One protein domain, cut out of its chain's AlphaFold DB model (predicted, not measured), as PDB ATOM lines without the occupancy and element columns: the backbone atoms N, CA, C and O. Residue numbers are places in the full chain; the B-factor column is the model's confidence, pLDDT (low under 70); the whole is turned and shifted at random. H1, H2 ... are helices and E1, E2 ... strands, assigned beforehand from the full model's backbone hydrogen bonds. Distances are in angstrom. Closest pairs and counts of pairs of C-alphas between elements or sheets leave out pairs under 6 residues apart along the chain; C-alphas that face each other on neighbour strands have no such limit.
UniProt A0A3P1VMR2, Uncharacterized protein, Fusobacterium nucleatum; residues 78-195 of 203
ATOM      1  N   VAL A  78     -19.133 -29.913  48.234       87.88
ATOM      2  CA  VAL A  78     -20.079 -28.937  48.767       87.88
ATOM      3  C   VAL A  78     -21.473 -29.410  48.384       87.88
ATOM      4  O   VAL A  78     -21.794 -29.518  47.198       87.88
ATOM      5  N   ARG A  79     -22.284 -29.760  49.383       90.56
ATOM      6  CA  ARG A  79     -23.620 -30.325  49.164       90.56
ATOM      7  C   ARG A  79     -24.676 -29.593  49.965       90.56
ATOM      8  O   ARG A  79     -24.452 -29.214  51.112       90.56
ATOM      9  N   SER A  80     -25.844 -29.482  49.359       92.62
ATOM     10  CA  SER A  80     -27.067 -29.056  50.018       92.62
ATOM     11  C   SER A  80     -27.857 -30.291  50.452       92.62
ATOM     12  O   SER A  80     -27.922 -31.279  49.719       92.62
ATOM     13  N   VAL A  81     -28.422 -30.266  51.660       95.44
ATOM     14  CA  VAL A  81     -29.212 -31.378  52.210       95.44
ATOM     15  C   VAL A  81     -30.499 -30.845  52.806       95.44
ATOM     16  O   VAL A  81     -30.473 -29.992  53.688       95.44
ATOM     17  N   PHE A  82     -31.619 -31.415  52.387       96.62
ATOM     18  CA  PHE A  82     -32.918 -31.197  53.000       96.62
ATOM     19  C   PHE A  82     -33.338 -32.449  53.764       96.62
ATOM     20  O   PHE A  82     -33.295 -33.556  53.223       96.62
ATOM     21  N   VAL A  83     -33.712 -32.294  55.032       98.06
ATOM     22  CA  VAL A  83     -34.154 -33.393  55.900       98.06
ATOM     23  C   VAL A  83     -35.533 -33.082  56.459       98.06
ATOM     24  O   VAL A  83     -35.821 -31.934  56.784       98.06
ATOM     25  N   TRP A  84     -36.377 -34.102  56.588       98.12
ATOM     26  CA  TRP A  84     -37.705 -33.949  57.176       98.12
ATOM     27  C   TRP A  84     -38.161 -35.228  57.873       98.12
ATOM     28  O   TRP A  84     -37.595 -36.313  57.669       98.12
ATOM     29  N   ASN A  85     -39.184 -35.085  58.709       98.06
ATOM     30  CA  ASN A  85     -39.943 -36.197  59.253       98.06
ATOM     31  C   ASN A  85     -41.297 -36.280  58.535       98.06
ATOM     32  O   ASN A  85     -42.056 -35.312  58.491       98.06
ATOM     33  N   ASP A  86     -41.580 -37.437  57.934       97.25
ATOM     34  CA  ASP A  86     -42.778 -37.640  57.109       97.25
ATOM     35  C   ASP A  86     -44.097 -37.792  57.896       97.25
ATOM     36  O   ASP A  86     -45.159 -37.944  57.286       97.25
ATOM     37  N   GLU A  87     -44.031 -37.735  59.230       95.75
ATOM     38  CA  GLU A  87     -45.171 -37.809  60.148       95.75
ATOM     39  C   GLU A  87     -45.487 -36.451  60.778       95.75
ATOM     40  O   GLU A  87     -46.657 -36.092  60.891       95.75
ATOM     41  N   THR A  88     -44.463 -35.684  61.165       95.62
ATOM     42  CA  THR A  88     -44.638 -34.375  61.820       95.62
ATOM     43  C   THR A  88     -44.588 -33.200  60.853       95.62
ATOM     44  O   THR A  88     -45.106 -32.131  61.166       95.62
ATOM     45  N   GLY A  89     -43.960 -33.370  59.687       94.06
ATOM     46  CA  GLY A  89     -43.753 -32.301  58.708       94.06
ATOM     47  C   GLY A  89     -42.652 -31.308  59.081       94.06
ATOM     48  O   GLY A  89     -42.327 -30.440  58.272       94.06
ATOM     49  N   ASN A  90     -42.032 -31.446  60.258       97.19
ATOM     50  CA  ASN A  90     -40.850 -30.670  60.612       97.19
ATOM     51  C   ASN A  90     -39.743 -30.943  59.588       97.19
ATOM     52  O   ASN A  90     -39.539 -32.079  59.141       97.19
ATOM     53  N   CYS A  91     -39.004 -29.899  59.223       96.94
ATOM     54  CA  CYS A  91     -37.951 -29.991  58.223       96.94
ATOM     55  C   CYS A  91     -36.782 -29.060  58.536       96.94
ATOM     56  O   CYS A  91     -36.914 -28.081  59.263       96.94
ATOM     57  N   TYR A  92     -35.617 -29.365  57.981       95.94
ATOM     58  CA  TYR A  92     -34.436 -28.521  58.083       95.94
ATOM     59  C   TYR A  92     -33.663 -28.552  56.771       95.94
ATOM     60  O   TYR A  92     -33.431 -29.618  56.193       95.94
ATOM     61  N   TYR A  93     -33.233 -27.373  56.330       94.50
ATOM     62  CA  TYR A  93     -32.376 -27.213  55.170       94.50
ATOM     63  C   TYR A  93     -30.950 -26.868  55.608       94.50
ATOM     64  O   TYR A  93     -30.718 -25.880  56.300       94.50
ATOM     65  N   LEU A  94     -29.986 -27.699  55.203       93.12
ATOM     66  CA  LEU A  94     -28.557 -27.437  55.314       93.12
ATOM     67  C   LEU A  94     -28.005 -27.046  53.934       93.12
ATOM     68  O   LEU A  94     -27.649 -27.934  53.152       93.12
ATOM     69  N   PRO A  95     -27.921 -25.750  53.620       90.38
ATOM     70  CA  PRO A  95     -27.397 -25.287  52.342       90.38
ATOM     71  C   PRO A  95     -25.871 -25.394  52.267       90.38
ATOM     72  O   PRO A  95     -25.171 -25.047  53.218       90.38
ATOM     73  N   CYS A  96     -25.366 -25.838  51.111       87.81
ATOM     74  CA  CYS A  96     -23.970 -25.703  50.681       87.81
ATOM     75  C   CYS A  96     -22.907 -26.054  51.738       87.81
ATOM     76  O   CYS A  96     -21.871 -25.402  51.855       87.81
ATOM     77  N   ALA A  97     -23.132 -27.118  52.504       86.94
ATOM     78  CA  ALA A  97     -22.186 -27.554  53.513       86.94
ATOM     79  C   ALA A  97     -20.982 -28.246  52.863       86.94
ATOM     80  O   ALA A  97     -21.124 -29.219  52.115       86.94
ATOM     81  N   SER A  98     -19.791 -27.753  53.198       84.50
ATOM     82  CA  SER A  98     -18.526 -28.341  52.779       84.50
ATOM     83  C   SER A  98     -18.080 -29.473  53.707       84.50
ATOM     84  O   SER A  98     -18.309 -29.466  54.931       84.50
ATOM     85  N   GLN A  99     -17.424 -30.465  53.112       81.94
ATOM     86  CA  GLN A  99     -16.716 -31.512  53.831       81.94
ATOM     87  C   GLN A  99     -15.439 -31.860  53.072       81.94
ATOM     88  O   GLN A  99     -15.483 -32.368  51.956       81.94
ATOM     89  N   GLU A 100     -14.306 -31.602  53.720       68.44
ATOM     90  CA  GLU A 100     -12.987 -31.647  53.084       68.44
ATOM     91  C   GLU A 100     -12.427 -33.059  52.871       68.44
ATOM     92  O   GLU A 100     -11.403 -33.195  52.213       68.44
ATOM     93  N   LYS A 101     -13.023 -34.112  53.448       62.00
ATOM     94  CA  LYS A 101     -12.334 -35.407  53.560       62.00
ATOM     95  C   LYS A 101     -13.181 -36.597  53.132       62.00
ATOM     96  O   LYS A 101     -14.097 -37.015  53.846       62.00
ATOM     97  N   GLY A 102     -12.777 -37.164  52.000       64.56
ATOM     98  CA  GLY A 102     -12.776 -38.600  51.795       64.56
ATOM     99  C   GLY A 102     -14.032 -39.240  51.220       64.56
ATOM    100  O   GLY A 102     -15.037 -38.587  50.930       64.56
ATOM    101  N   MET A 103     -13.996 -40.567  51.076       70.44
ATOM    102  CA  MET A 103     -15.059 -41.360  50.441       70.44
ATOM    103  C   MET A 103     -16.404 -41.279  51.188       70.44
ATOM    104  O   MET A 103     -17.451 -41.636  50.647       70.44
ATOM    105  N   PHE A 104     -16.392 -40.781  52.429       79.50
ATOM    106  CA  PHE A 104     -17.566 -40.617  53.289       79.50
ATOM    107  C   PHE A 104     -18.072 -39.177  53.400       79.50
ATOM    108  O   PHE A 104     -19.016 -38.930  54.159       79.50
ATOM    109  N   ALA A 105     -17.507 -38.233  52.644       82.69
ATOM    110  CA  ALA A 105     -17.838 -36.820  52.770       82.69
ATOM    111  C   ALA A 105     -19.350 -36.549  52.612       82.69
ATOM    112  O   ALA A 105     -19.946 -35.873  53.450       82.69
ATOM    113  N   LYS A 106     -20.022 -37.174  51.627       86.94
ATOM    114  CA  LYS A 106     -21.481 -37.021  51.422       86.94
ATOM    115  C   LYS A 106     -22.277 -37.492  52.640       86.94
ATOM    116  O   LYS A 106     -23.181 -36.801  53.107       86.94
ATOM    117  N   ARG A 107     -21.911 -38.651  53.194       89.31
ATOM    118  CA  ARG A 107     -22.557 -39.210  54.389       89.31
ATOM    119  C   ARG A 107     -22.354 -38.309  55.607       89.31
ATOM    120  O   ARG A 107     -23.276 -38.172  56.406       89.31
ATOM    121  N   ALA A 108     -21.181 -37.695  55.745       90.69
ATOM    122  CA  ALA A 108     -20.891 -36.768  56.832       90.69
ATOM    123  C   ALA A 108     -21.752 -35.497  56.753       90.69
ATOM    124  O   ALA A 108     -22.306 -35.087  57.774       90.69
ATOM    125  N   VAL A 109     -21.944 -34.924  55.558       92.19
ATOM    126  CA  VAL A 109     -22.819 -33.751  55.373       92.19
ATOM    127  C   VAL A 109     -24.276 -34.087  55.710       92.19
ATOM    128  O   VAL A 109     -24.910 -33.374  56.486       92.19
ATOM    129  N   VAL A 110     -24.795 -35.221  55.224       94.81
ATOM    130  CA  VAL A 110     -26.157 -35.676  55.565       94.81
ATOM    131  C   VAL A 110     -26.309 -35.923  57.068       94.81
ATOM    132  O   VAL A 110     -27.314 -35.531  57.663       94.81
ATOM    133  N   LYS A 111     -25.308 -36.538  57.711       95.31
ATOM    134  CA  LYS A 111     -25.311 -36.753  59.165       95.31
ATOM    135  C   LYS A 111     -25.387 -35.426  59.917       95.31
ATOM    136  O   LYS A 111     -26.202 -35.304  60.825       95.31
ATOM    137  N   ARG A 112     -24.603 -34.428  59.498       94.94
ATOM    138  CA  ARG A 112     -24.627 -33.076  60.070       94.94
ATOM    139  C   ARG A 112     -26.024 -32.452  59.969       94.94
ATOM    140  O   ARG A 112     -26.514 -31.929  60.962       94.94
ATOM    141  N   ALA A 113     -26.689 -32.564  58.816       96.44
ATOM    142  CA  ALA A 113     -28.051 -32.053  58.633       96.44
ATOM    143  C   ALA A 113     -29.057 -32.718  59.589       96.44
ATOM    144  O   ALA A 113     -29.830 -32.027  60.251       96.44
ATOM    145  N   LYS A 114     -29.005 -34.050  59.726       98.06
ATOM    146  CA  LYS A 114     -29.873 -34.800  60.651       98.06
ATOM    147  C   LYS A 114     -29.599 -34.480  62.123       98.06
ATOM    148  O   LYS A 114     -30.533 -34.366  62.909       98.06
ATOM    149  N   GLU A 115     -28.334 -34.311  62.505       97.88
ATOM    150  CA  GLU A 115     -27.960 -33.917  63.869       97.88
ATOM    151  C   GLU A 115     -28.466 -32.510  64.208       97.88
ATOM    152  O   GLU A 115     -28.961 -32.294  65.314       97.88
ATOM    153  N   THR A 116     -28.382 -31.560  63.271       97.44
ATOM    154  CA  THR A 116     -28.949 -30.217  63.461       97.44
ATOM    155  C   THR A 116     -30.467 -30.264  63.562       97.44
ATOM    156  O   THR A 116     -31.018 -29.712  64.509       97.44
ATOM    157  N   TYR A 117     -31.137 -30.992  62.670       97.94
ATOM    158  CA  TYR A 117     -32.579 -31.225  62.753       97.94
ATOM    159  C   TYR A 117     -33.001 -31.751  64.131       97.94
ATOM    160  O   TYR A 117     -33.890 -31.192  64.770       97.94
ATOM    161  N   LYS A 118     -32.309 -32.781  64.636       98.19
ATOM    162  CA  LYS A 118     -32.607 -33.370  65.945       98.19
ATOM    163  C   LYS A 118     -32.452 -32.366  67.083       98.19
ATOM    164  O   LYS A 118     -33.243 -32.380  68.022       98.19
ATOM    165  N   LYS A 119     -31.450 -31.486  67.009       97.81
ATOM    166  CA  LYS A 119     -31.267 -30.405  67.990       97.81
ATOM    167  C   LYS A 119     -32.394 -29.371  67.934       97.81
ATOM    168  O   LYS A 119     -32.746 -28.841  68.980       97.81
ATOM    169  N   LEU A 120     -32.929 -29.087  66.746       96.38
ATOM    170  CA  LEU A 120     -33.997 -28.103  66.551       96.38
ATOM    171  C   LEU A 120     -35.362 -28.617  67.020       96.38
ATOM    172  O   LEU A 120     -36.087 -27.882  67.682       96.38
ATOM    173  N   TYR A 121     -35.697 -29.869  66.701       97.44
ATOM    174  CA  TYR A 121     -37.055 -30.397  66.884       97.44
ATOM    175  C   TYR A 121     -37.184 -31.454  67.985       97.44
ATOM    176  O   TYR A 121     -38.296 -31.823  68.349       97.44
ATOM    177  N   GLY A 122     -36.074 -31.961  68.533       97.06
ATOM    178  CA  GLY A 122     -36.100 -33.009  69.559       97.06
ATOM    179  C   GLY A 122     -36.504 -34.395  69.041       97.06
ATOM    180  O   GLY A 122     -36.709 -35.305  69.840       97.06
ATOM    181  N   GLU A 123     -36.582 -34.580  67.722       97.56
ATOM    182  CA  GLU A 123     -36.984 -35.827  67.064       97.56
ATOM    183  C   GLU A 123     -36.010 -36.227  65.941       97.56
ATOM    184  O   GLU A 123     -35.126 -35.463  65.555       97.56
ATOM    185  N   GLU A 124     -36.154 -37.439  65.406       96.94
ATOM    186  CA  GLU A 124     -35.323 -37.925  64.300       96.94
ATOM    187  C   GLU A 124     -35.963 -37.612  62.940       96.94
ATOM    188  O   GLU A 124     -37.140 -37.902  62.708       96.94
ATOM    189  N   ALA A 125     -35.167 -37.086  62.006       97.25
ATOM    190  CA  ALA A 125     -35.560 -37.004  60.602       97.25
ATOM    191  C   ALA A 125     -35.469 -38.392  59.949       97.25
ATOM    192  O   ALA A 125     -34.397 -39.018  59.907       97.25
ATOM    193  N   ASN A 126     -36.580 -38.859  59.381       97.25
ATOM    194  CA  ASN A 126     -36.675 -40.171  58.740       97.25
ATOM    195  C   ASN A 126     -36.506 -40.117  57.207       97.25
ATOM    196  O   ASN A 126     -36.259 -41.154  56.581       97.25
ATOM    197  N   ARG A 127     -36.522 -38.923  56.606       97.81
ATOM    198  CA  ARG A 127     -36.275 -38.691  55.178       97.81
ATOM    199  C   ARG A 127     -35.173 -37.662  54.946       97.81
ATOM    200  O   ARG A 127     -34.832 -36.870  55.824       97.81
ATOM    201  N   HIS A 128     -34.570 -37.725  53.763       97.56
ATOM    202  CA  HIS A 128     -33.657 -36.696  53.275       97.56
ATOM    203  C   HIS A 128     -33.540 -36.741  51.752       97.56
ATOM    204  O   HIS A 128     -33.737 -37.796  51.147       97.56
ATOM    205  N   ILE A 129     -33.157 -35.611  51.173       96.06
ATOM    206  CA  ILE A 129     -32.715 -35.463  49.788       96.06
ATOM    207  C   ILE A 129     -31.487 -34.550  49.773       96.06
ATOM    208  O   ILE A 129     -31.378 -33.633  50.589       96.06
ATOM    209  N   ASP A 130     -30.526 -34.835  48.899       94.38
ATOM    210  CA  ASP A 130     -29.274 -34.091  48.825       94.38
ATOM    211  C   ASP A 130     -28.818 -33.882  47.379       94.38
ATOM    212  O   ASP A 130     -28.899 -34.791  46.551       94.38
ATOM    213  N   TRP A 131     -28.287 -32.699  47.093       92.06
ATOM    214  CA  TRP A 131     -27.833 -32.284  45.766       92.06
ATOM    215  C   TRP A 131     -26.526 -31.492  45.864       92.06
ATOM    216  O   TRP A 131     -26.030 -31.195  46.957       92.06
ATOM    217  N   ASP A 132     -25.919 -31.218  44.714       89.00
ATOM    218  CA  ASP A 132     -24.740 -30.355  44.648       89.00
ATOM    219  C   ASP A 132     -25.128 -28.930  45.051       89.00
ATOM    220  O   ASP A 132     -26.240 -28.493  44.776       89.00
ATOM    221  N   CYS A 133     -24.239 -28.206  45.730       86.81
ATOM    222  CA  CYS A 133     -24.528 -26.833  46.145       86.81
ATOM    223  C   CYS A 133     -24.995 -25.967  44.963       86.81
ATOM    224  O   CYS A 133     -24.329 -25.887  43.930       86.81
ATOM    225  N   GLY A 134     -26.143 -25.316  45.135       83.62
ATOM    226  CA  GLY A 134     -26.782 -24.496  44.117       83.62
ATOM    227  C   GLY A 134     -28.174 -24.047  44.548       83.62
ATOM    228  O   GLY A 134     -28.672 -24.458  45.601       83.62
ATOM    229  N   MET A 135     -28.789 -23.200  43.720       86.12
ATOM    230  CA  MET A 135     -30.178 -22.775  43.901       86.12
ATOM    231  C   MET A 135     -31.120 -23.972  43.893       86.12
ATOM    232  O   MET A 135     -30.944 -24.904  43.108       86.12
ATOM    233  N   ALA A 136     -32.131 -23.911  44.752       91.38
ATOM    234  CA  ALA A 136     -33.180 -24.907  44.812       91.38
ATOM    235  C   ALA A 136     -34.521 -24.251  45.137       91.38
ATOM    236  O   ALA A 136     -34.573 -23.362  45.985       91.38
ATOM    237  N   ALA A 137     -35.587 -24.733  44.506       94.50
ATOM    238  CA  ALA A 137     -36.948 -24.551  44.992       94.50
ATOM    239  C   ALA A 137     -37.366 -25.845  45.698       94.50
ATOM    240  O   ALA A 137     -37.405 -26.915  45.082       94.50
ATOM    241  N   ILE A 138     -37.627 -25.761  47.001       96.00
ATOM    242  CA  ILE A 138     -37.979 -26.910  47.839       96.00
ATOM    243  C   ILE A 138     -39.441 -26.784  48.226       96.00
ATOM    244  O   ILE A 138     -39.831 -25.846  48.922       96.00
ATOM    245  N   THR A 139     -40.238 -27.766  47.831       97.75
ATOM    246  CA  THR A 139     -41.645 -27.861  48.218       97.75
ATOM    247  C   THR A 139     -41.895 -29.120  49.029       97.75
ATOM    248  O   THR A 139     -41.183 -30.115  48.888       97.75
ATOM    249  N   MET A 140     -42.908 -29.084  49.889       98.00
ATOM    250  CA  MET A 140     -43.395 -30.256  50.612       98.00
ATOM    251  C   MET A 140     -44.909 -30.352  50.515       98.00
ATOM    252  O   MET A 140     -45.597 -29.335  50.517       98.00
ATOM    253  N   GLY A 141     -45.423 -31.575  50.474       97.94
ATOM    254  CA  GLY A 141     -46.855 -31.858  50.485       97.94
ATOM    255  C   GLY A 141     -47.141 -33.285  50.943       97.94
ATOM    256  O   GLY A 141     -46.227 -34.079  51.163       97.94
ATOM    257  N   VAL A 142     -48.418 -33.626  51.089       98.12
ATOM    258  CA  VAL A 142     -48.859 -34.988  51.417       98.12
ATOM    259  C   VAL A 142     -49.029 -35.769  50.120       98.12
ATOM    260  O   VAL A 142     -49.939 -35.498  49.343       98.12
ATOM    261  N   SER A 143     -48.154 -36.737  49.867       96.94
ATOM    262  CA  SER A 143     -48.167 -37.532  48.638       96.94
ATOM    263  C   SER A 143     -49.514 -38.218  48.425       96.94
ATOM    264  O   SER A 143     -49.968 -38.991  49.272       96.94
ATOM    265  N   LYS A 144     -50.120 -38.018  47.250       96.62
ATOM    266  CA  LYS A 144     -51.390 -38.665  46.870       96.62
ATOM    267  C   LYS A 144     -51.259 -40.185  46.785       96.62
ATOM    268  O   LYS A 144     -52.246 -40.908  46.891       96.62
ATOM    269  N   LYS A 145     -50.034 -40.679  46.575       95.56
ATOM    270  CA  LYS A 145     -49.732 -42.106  46.436       95.56
ATOM    271  C   LYS A 145     -49.503 -42.788  47.780       95.56
ATOM    272  O   LYS A 145     -49.951 -43.917  47.965       95.56
ATOM    273  N   THR A 146     -48.747 -42.154  48.675       94.62
ATOM    274  CA  THR A 146     -48.285 -42.789  49.921       94.62
ATOM    275  C   THR A 146     -49.020 -42.284  51.160       94.62
ATOM    276  O   THR A 146     -48.963 -42.937  52.200       94.62
ATOM    277  N   GLY A 147     -49.703 -41.138  51.072       95.38
ATOM    278  CA  GLY A 147     -50.317 -40.450  52.210       95.38
ATOM    279  C   GLY A 147     -49.303 -39.886  53.212       95.38
ATOM    280  O   GLY A 147     -49.697 -39.437  54.286       95.38
ATOM    281  N   LYS A 148     -48.002 -39.934  52.899       96.62
ATOM    282  CA  LYS A 148     -46.909 -39.424  53.734       96.62
ATOM    283  C   LYS A 148     -46.438 -38.068  53.227       96.62
ATOM    284  O   LYS A 148     -46.596 -37.752  52.047       96.62
ATOM    285  N   ILE A 149     -45.850 -37.277  54.120       97.69
ATOM    286  CA  ILE A 149     -45.269 -35.991  53.740       97.69
ATOM    287  C   ILE A 149     -43.995 -36.248  52.923       97.69
ATOM    288  O   ILE A 149     -43.065 -36.918  53.380       97.69
ATOM    289  N   GLU A 150     -43.949 -35.707  51.713       97.62
ATOM    290  CA  GLU A 150     -42.837 -35.830  50.773       97.62
ATOM    291  C   GLU A 150     -42.324 -34.449  50.369       97.62
ATOM    292  O   GLU A 150     -43.080 -33.478  50.331       97.62
ATOM    293  N   ALA A 151     -41.026 -34.378  50.077       97.25
ATOM    294  CA  ALA A 151     -40.371 -33.181  49.576       97.25
ATOM    295  C   ALA A 151     -40.015 -33.342  48.095       97.25
ATOM    296  O   ALA A 151     -39.541 -34.404  47.680       97.25
ATOM    297  N   TYR A 152     -40.180 -32.269  47.327       96.25
ATOM    298  CA  TYR A 152     -39.791 -32.174  45.924       96.25
ATOM    299  C   TYR A 152     -38.820 -31.010  45.770       96.25
ATOM    300  O   TYR A 152     -39.055 -29.919  46.286       96.25
ATOM    301  N   VAL A 153     -37.709 -31.267  45.086       94.94
ATOM    302  CA  VAL A 153     -36.612 -30.311  44.940       94.94
ATOM    303  C   VAL A 153     -36.334 -30.121  43.459       94.94
ATOM    304  O   VAL A 153     -36.013 -31.089  42.769       94.94
ATOM    305  N   ASP A 154     -36.451 -28.882  42.992       94.44
ATOM    306  CA  ASP A 154     -35.997 -28.476  41.665       94.44
ATOM    307  C   ASP A 154     -34.695 -27.682  41.799       94.44
ATOM    308  O   ASP A 154     -34.611 -26.756  42.605       94.44
ATOM    309  N   THR A 155     -33.679 -28.063  41.026       92.50
ATOM    310  CA  THR A 155     -32.324 -27.486  41.038       92.50
ATOM    311  C   THR A 155     -31.793 -27.199  39.634       92.50
ATOM    312  O   THR A 155     -30.615 -26.863  39.479       92.50
ATOM    313  N   ASP A 156     -32.593 -27.400  38.579       92.25
ATOM    314  CA  ASP A 156     -32.097 -27.309  37.201       92.25
ATOM    315  C   ASP A 156     -32.124 -25.868  36.677       92.25
ATOM    316  O   ASP A 156     -32.944 -25.473  35.847       92.25
ATOM    317  N   ILE A 157     -31.141 -25.087  37.125       89.25
ATOM    318  CA  ILE A 157     -30.950 -23.687  36.722       89.25
ATOM    319  C   ILE A 157     -30.906 -23.539  35.191       89.25
ATOM    320  O   ILE A 157     -31.416 -22.562  34.641       89.25
ATOM    321  N   LYS A 158     -30.329 -24.510  34.470       91.88
ATOM    322  CA  LYS A 158     -30.252 -24.450  33.002       91.88
ATOM    323  C   LYS A 158     -31.629 -24.620  32.372       91.88
ATOM    324  O   LYS A 158     -31.929 -23.926  31.398       91.88
ATOM    325  N   ALA A 159     -32.458 -25.514  32.904       93.94
ATOM    326  CA  ALA A 159     -33.842 -25.653  32.466       93.94
ATOM    327  C   ALA A 159     -34.657 -24.387  32.763       93.94
ATOM    328  O   ALA A 159     -35.406 -23.945  31.890       93.94
ATOM    329  N   TRP A 160     -34.455 -23.759  33.924       94.06
ATOM    330  CA  TRP A 160     -35.123 -22.505  34.290       94.06
ATOM    331  C   TRP A 160     -34.788 -21.379  33.315       94.06
ATOM    332  O   TRP A 160     -35.689 -20.779  32.726       94.06
ATOM    333  N   ILE A 161     -33.494 -21.157  33.060       92.06
ATOM    334  CA  ILE A 161     -33.018 -20.145  32.106       92.06
ATOM    335  C   ILE A 161     -33.538 -20.441  30.698       92.06
ATOM    336  O   ILE A 161     -33.959 -19.532  29.990       92.06
ATOM    337  N   LYS A 162     -33.553 -21.710  30.279       96.06
ATOM    338  CA  LYS A 162     -34.081 -22.095  28.964       96.06
ATOM    339  C   LYS A 162     -35.586 -21.835  28.837       96.06
ATOM    340  O   LYS A 162     -36.041 -21.516  27.740       96.06
ATOM    341  N   LYS A 163     -36.352 -22.011  29.915       96.25
ATOM    342  CA  LYS A 163     -37.810 -21.837  29.926       96.25
ATOM    343  C   LYS A 163     -38.217 -20.362  29.967       96.25
ATOM    344  O   LYS A 163     -39.120 -19.980  29.230       96.25
ATOM    345  N   TYR A 164     -37.552 -19.558  30.795       94.56
ATOM    346  CA  TYR A 164     -37.960 -18.178  31.087       94.56
ATOM    347  C   TYR A 164     -37.081 -17.108  30.439       94.56
ATOM    348  O   TYR A 164     -37.554 -16.017  30.139       94.56
ATOM    349  N   GLY A 165     -35.828 -17.439  30.142       88.94
ATOM    350  CA  GLY A 165     -34.819 -16.490  29.689       88.94
ATOM    351  C   GLY A 165     -34.012 -15.923  30.855       88.94
ATOM    352  O   GLY A 165     -34.546 -15.596  31.907       88.94
ATOM    353  N   GLU A 166     -32.702 -15.783  30.650       85.38
ATOM    354  CA  GLU A 166     -31.743 -15.334  31.675       85.38
ATOM    355  C   GLU A 166     -32.033 -13.923  32.216       85.38
ATOM    356  O   GLU A 166     -31.694 -13.615  33.351       85.38
ATOM    357  N   ASN A 167     -32.688 -13.082  31.411       90.31
ATOM    358  CA  ASN A 167     -32.970 -11.681  31.733       90.31
ATOM    359  C   ASN A 167     -34.403 -11.444  32.237       90.31
ATOM    360  O   ASN A 167     -34.826 -10.292  32.328       90.31
ATOM    361  N   ASP A 168     -35.174 -12.502  32.490       89.81
ATOM    362  CA  ASP A 168     -36.515 -12.366  33.054       89.81
ATOM    363  C   ASP A 168     -36.398 -11.947  34.533       89.81
ATOM    364  O   ASP A 168     -35.850 -12.710  35.334       89.81
ATOM    365  N   PRO A 169     -36.875 -10.746  34.916       89.00
ATOM    366  CA  PRO A 169     -36.723 -10.242  36.281       89.00
ATOM    367  C   PRO A 169     -37.479 -11.089  37.315       89.00
ATOM    368  O   PRO A 169     -37.104 -11.083  38.485       89.00
ATOM    369  N   ASP A 170     -38.482 -11.855  36.876       92.69
ATOM    370  CA  ASP A 170     -39.360 -12.653  37.731       92.69
ATOM    371  C   ASP A 170     -39.054 -14.160  37.613       92.69
ATOM    372  O   ASP A 170     -39.873 -14.999  37.994       92.69
ATOM    373  N   ILE A 171     -37.896 -14.538  37.050       91.19
ATOM    374  CA  ILE A 171     -37.531 -15.948  36.818       91.19
ATOM    375  C   ILE A 171     -37.627 -16.792  38.092       91.19
ATOM    376  O   ILE A 171     -38.119 -17.916  38.054       91.19
ATOM    377  N   LEU A 172     -37.189 -16.250  39.226       90.44
ATOM    378  CA  LEU A 172     -37.156 -16.953  40.505       90.44
ATOM    379  C   LEU A 172     -38.564 -17.192  41.068       90.44
ATOM    380  O   LEU A 172     -38.869 -18.304  41.497       90.44
ATOM    381  N   ASP A 173     -39.455 -16.204  40.983       93.12
ATOM    382  CA  ASP A 173     -40.862 -16.360  41.370       93.12
ATOM    383  C   ASP A 173     -41.575 -17.391  40.491       93.12
ATOM    384  O   ASP A 173     -42.305 -18.249  40.992       93.12
ATOM    385  N   LYS A 174     -41.309 -17.370  39.180       95.31
ATOM    386  CA  LYS A 174     -41.855 -18.348  38.229       95.31
ATOM    387  C   LYS A 174     -41.361 -19.766  38.513       95.31
ATOM    388  O   LYS A 174     -42.147 -20.705  38.437       95.31
ATOM    389  N   VAL A 175     -40.089 -19.927  38.879       95.19
ATOM    390  CA  VAL A 175     -39.521 -21.220  39.295       95.19
ATOM    391  C   VAL A 175     -40.153 -21.712  40.597       95.19
ATOM    392  O   VAL A 175     -40.542 -22.876  40.687       95.19
ATOM    393  N   ASN A 176     -40.313 -20.841  41.595       95.06
ATOM    394  CA  ASN A 176     -40.978 -21.202  42.848       95.06
ATOM    395  C   ASN A 176     -42.437 -21.631  42.607       95.06
ATOM    396  O   ASN A 176     -42.896 -22.615  43.194       95.06
ATOM    397  N   GLN A 177     -43.147 -20.941  41.709       96.75
ATOM    398  CA  GLN A 177     -44.511 -21.301  41.323       96.75
ATOM    399  C   GLN A 177     -44.568 -22.622  40.546       96.75
ATOM    400  O   GLN A 177     -45.391 -23.472  40.868       96.75
ATOM    401  N   ASP A 178     -43.665 -22.851  39.590       96.50
ATOM    402  CA  ASP A 178     -43.558 -24.134  38.884       96.50
ATOM    403  C   ASP A 178     -43.330 -25.303  39.846       96.50
ATOM    404  O   ASP A 178     -43.914 -26.373  39.677       96.50
ATOM    405  N   ALA A 179     -42.473 -25.115  40.853       96.69
ATOM    406  CA  ALA A 179     -42.198 -26.140  41.850       96.69
ATOM    407  C   ALA A 179     -43.458 -26.471  42.669       96.69
ATOM    408  O   ALA A 179     -43.737 -27.646  42.927       96.69
ATOM    409  N   LEU A 180     -44.250 -25.456  43.035       97.62
ATOM    410  CA  LEU A 180     -45.545 -25.628  43.700       97.62
ATOM    411  C   LEU A 180     -46.565 -26.334  42.804       97.62
ATOM    412  O   LEU A 180     -47.259 -27.248  43.261       97.62
ATOM    413  N   ASP A 181     -46.636 -25.944  41.535       97.81
ATOM    414  CA  ASP A 181     -47.540 -26.538  40.553       97.81
ATOM    415  C   ASP A 181     -47.181 -28.011  40.329       97.81
ATOM    416  O   ASP A 181     -48.052 -28.883  40.383       97.81
ATOM    417  N   TYR A 182     -45.889 -28.314  40.173       97.19
ATOM    418  CA  TYR A 182     -45.386 -29.678  40.062       97.19
ATOM    419  C   TYR A 182     -45.700 -30.503  41.313       97.19
ATOM    420  O   TYR A 182     -46.273 -31.589  41.186       97.19
ATOM    421  N   CYS A 183     -45.404 -29.985  42.511       97.75
ATOM    422  CA  CYS A 183     -45.771 -30.633  43.770       97.75
ATOM    423  C   CYS A 183     -47.269 -30.952  43.796       97.75
ATOM    424  O   CYS A 183     -47.647 -32.087  44.079       97.75
ATOM    425  N   SER A 184     -48.120 -30.001  43.403       97.62
ATOM    426  CA  SER A 184     -49.582 -30.156  43.402       97.62
ATOM    427  C   SER A 184     -50.076 -31.241  42.436       97.62
ATOM    428  O   SER A 184     -51.182 -31.771  42.599       97.62
ATOM    429  N   THR A 185     -49.267 -31.647  41.449       97.62
ATOM    430  CA  THR A 185     -49.571 -32.829  40.623       97.62
ATOM    431  C   THR A 185     -49.375 -34.146  41.383       97.62
ATOM    432  O   THR A 185     -50.115 -35.098  41.138       97.62
ATOM    433  N   GLN A 186     -48.438 -34.195  42.333       97.06
ATOM    434  CA  GLN A 186     -48.017 -35.409  43.050       97.06
ATOM    435  C   GLN A 186     -48.590 -35.512  44.474       97.06
ATOM    436  O   GLN A 186     -48.806 -36.615  44.985       97.06
ATOM    437  N   ALA A 187     -48.859 -34.375  45.107       97.88
ATOM    438  CA  ALA A 187     -49.199 -34.249  46.514       97.88
ATOM    439  C   ALA A 187     -50.329 -33.231  46.739       97.88
ATOM    440  O   ALA A 187     -50.607 -32.380  45.894       97.88
ATOM    441  N   ASP A 188     -51.000 -33.354  47.879       97.62
ATOM    442  CA  ASP A 188     -51.975 -32.396  48.391       97.62
ATOM    443  C   ASP A 188     -51.309 -31.449  49.402       97.62
ATOM    444  O   ASP A 188     -50.304 -31.792  50.027       97.62
ATOM    445  N   ASN A 189     -51.892 -30.262  49.601       96.00
ATOM    446  CA  ASN A 189     -51.419 -29.251  50.559       96.00
ATOM    447  C   ASN A 189     -49.953 -28.828  50.354       96.00
ATOM    448  O   ASN A 189     -49.215 -28.647  51.322       96.00
ATOM    449  N   CYS A 190     -49.533 -28.687  49.096       97.44
ATOM    450  CA  CYS A 190     -48.174 -28.290  48.758       97.44
ATOM    451  C   CYS A 190     -47.823 -26.890  49.271       97.44
ATOM    452  O   CYS A 190     -48.590 -25.942  49.103       97.44
ATOM    453  N   GLN A 191     -46.640 -26.770  49.865       96.69
ATOM    454  CA  GLN A 191     -46.079 -25.524  50.378       96.69
ATOM    455  C   GLN A 191     -44.636 -25.366  49.917       96.69
ATOM    456  O   GLN A 191     -43.896 -26.345  49.812       96.69
ATOM    457  N   LEU A 192     -44.242 -24.121  49.660       95.31
ATOM    458  CA  LEU A 192     -42.856 -23.760  49.411       95.31
ATOM    459  C   LEU A 192     -42.161 -23.661  50.766       95.31
ATOM    460  O   LEU A 192     -42.522 -22.827  51.593       95.31
ATOM    461  N   MET A 193     -41.194 -24.541  50.996       93.81
ATOM    462  CA  MET A 193     -40.447 -24.594  52.251       93.81
ATOM    463  C   MET A 193     -39.253 -23.652  52.207       93.81
ATOM    464  O   MET A 193     -38.978 -22.963  53.183       93.81
ATOM    465  N   TYR A 194     -38.557 -23.656  51.071       87.56
ATOM    466  CA  TYR A 194     -37.430 -22.783  50.782       87.56
ATOM    467  C   TYR A 194     -37.514 -22.392  49.312       87.56
ATOM    468  O   TYR A 194     -37.567 -23.262  48.433       87.56
ATOM    469  N   GLY A 195     -37.579 -21.091  49.064       79.44
ATOM    470  CA  GLY A 195     -37.564 -20.532  47.723       79.44
ATOM    471  C   GLY A 195     -36.144 -20.357  47.208       79.44
ATOM    472  O   GLY A 195     -35.163 -20.378  47.949       79.44
TER     473      GLY A 195
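This is residues 78 to 195 of the 203 residues of an uncharacterized protein of Fusobacterium nucleatum (UniProt A0A3P1VMR2). What shape do these coordinates draw? Two small, strongly twisted sheets, E2 E1 E3 and E5 E4 E6, lie partly face to face as a sandwich; H1 covers the outside of the first, H3 the outside of the second, and H2 sits off at one end of H3. What is it made of? The printed part has 118 residues with three named helices and six named strands, in the order E1 E2 H1 E3 E4 E5 H2 H3 E6; the class is mixed and both sheets are antiparallel. It is compact, with a radius of gyration of the C-alphas of 15.1 A, and spans 39 by 36 by 22 A.

How is the first sheet built? E2, residues 91 to 99, E1, residues 78 to 84, and E3, residues 127 to 132, run in that order; N 81 and O 94 of the hairpin E1 and E2 are within hydrogen-bond range at 2.9 A, as are N 82 and O 129 of E1 and E3 at 2.9 A. H1, residues 105 to 121, is on one face, giving two layers, helix over sheet; the closest C-alphas of E1 and H1 are those of Val 81 and Val 110, 6.2 A. E2, H1, E3 form a split strand-helix-strand unit, two same-way strands with E1 between them, its crossover right-handed. And the second? E5, residues 149 to 154, E4, residues 137 to 143, and E6, residues 187 to 194, run in that order; N 139 and O 152 of the hairpin E4 and E5 are within hydrogen-bond range at 2.9 A, as are N 140 and O 191 of E4 and E6 at 2.9 A. H3, residues 171 to 186, is on one face, again two layers, at a height over the sheet of 7.9 A. E5, H2, residues 157 to 164, H3 and E6 form another split strand-helix-strand unit, with E4 between E5 and E6 in the sheet, its crossover also right-handed. How do the rest meet? The facing parts of the sheets are 10.2 A centre to centre, their strands at 29 degrees. H2 touches residues 171 to 175 of H3 alone, about perpendicular at 82 degrees; their closest C-alphas are those of Tyr 164 and Ile 171, 6.2 A. Every O i to N i+4 pair is within hydrogen-bond range in H1 and H2, and 11 of 12 in H3.

Where are the anchors? E1 begins at C-alpha 78, (-20.079, -28.937, 48.767), and E6 ends at C-alpha 194, (-37.430, -22.783, 50.782). Which elements are long? From first to last C-alpha H1 measures 24.7 A, H3 23.0 A and E2 21.7 A; E2 bends by 68 degrees at residue 96.

How large is it? The two C-alphas farthest apart, those of Gly 122 and Asn 167, are 43.5 A apart. Is anything cut or uncertain? The printed part has no cut and no long link; residues 100 to 102 have pLDDT under 70.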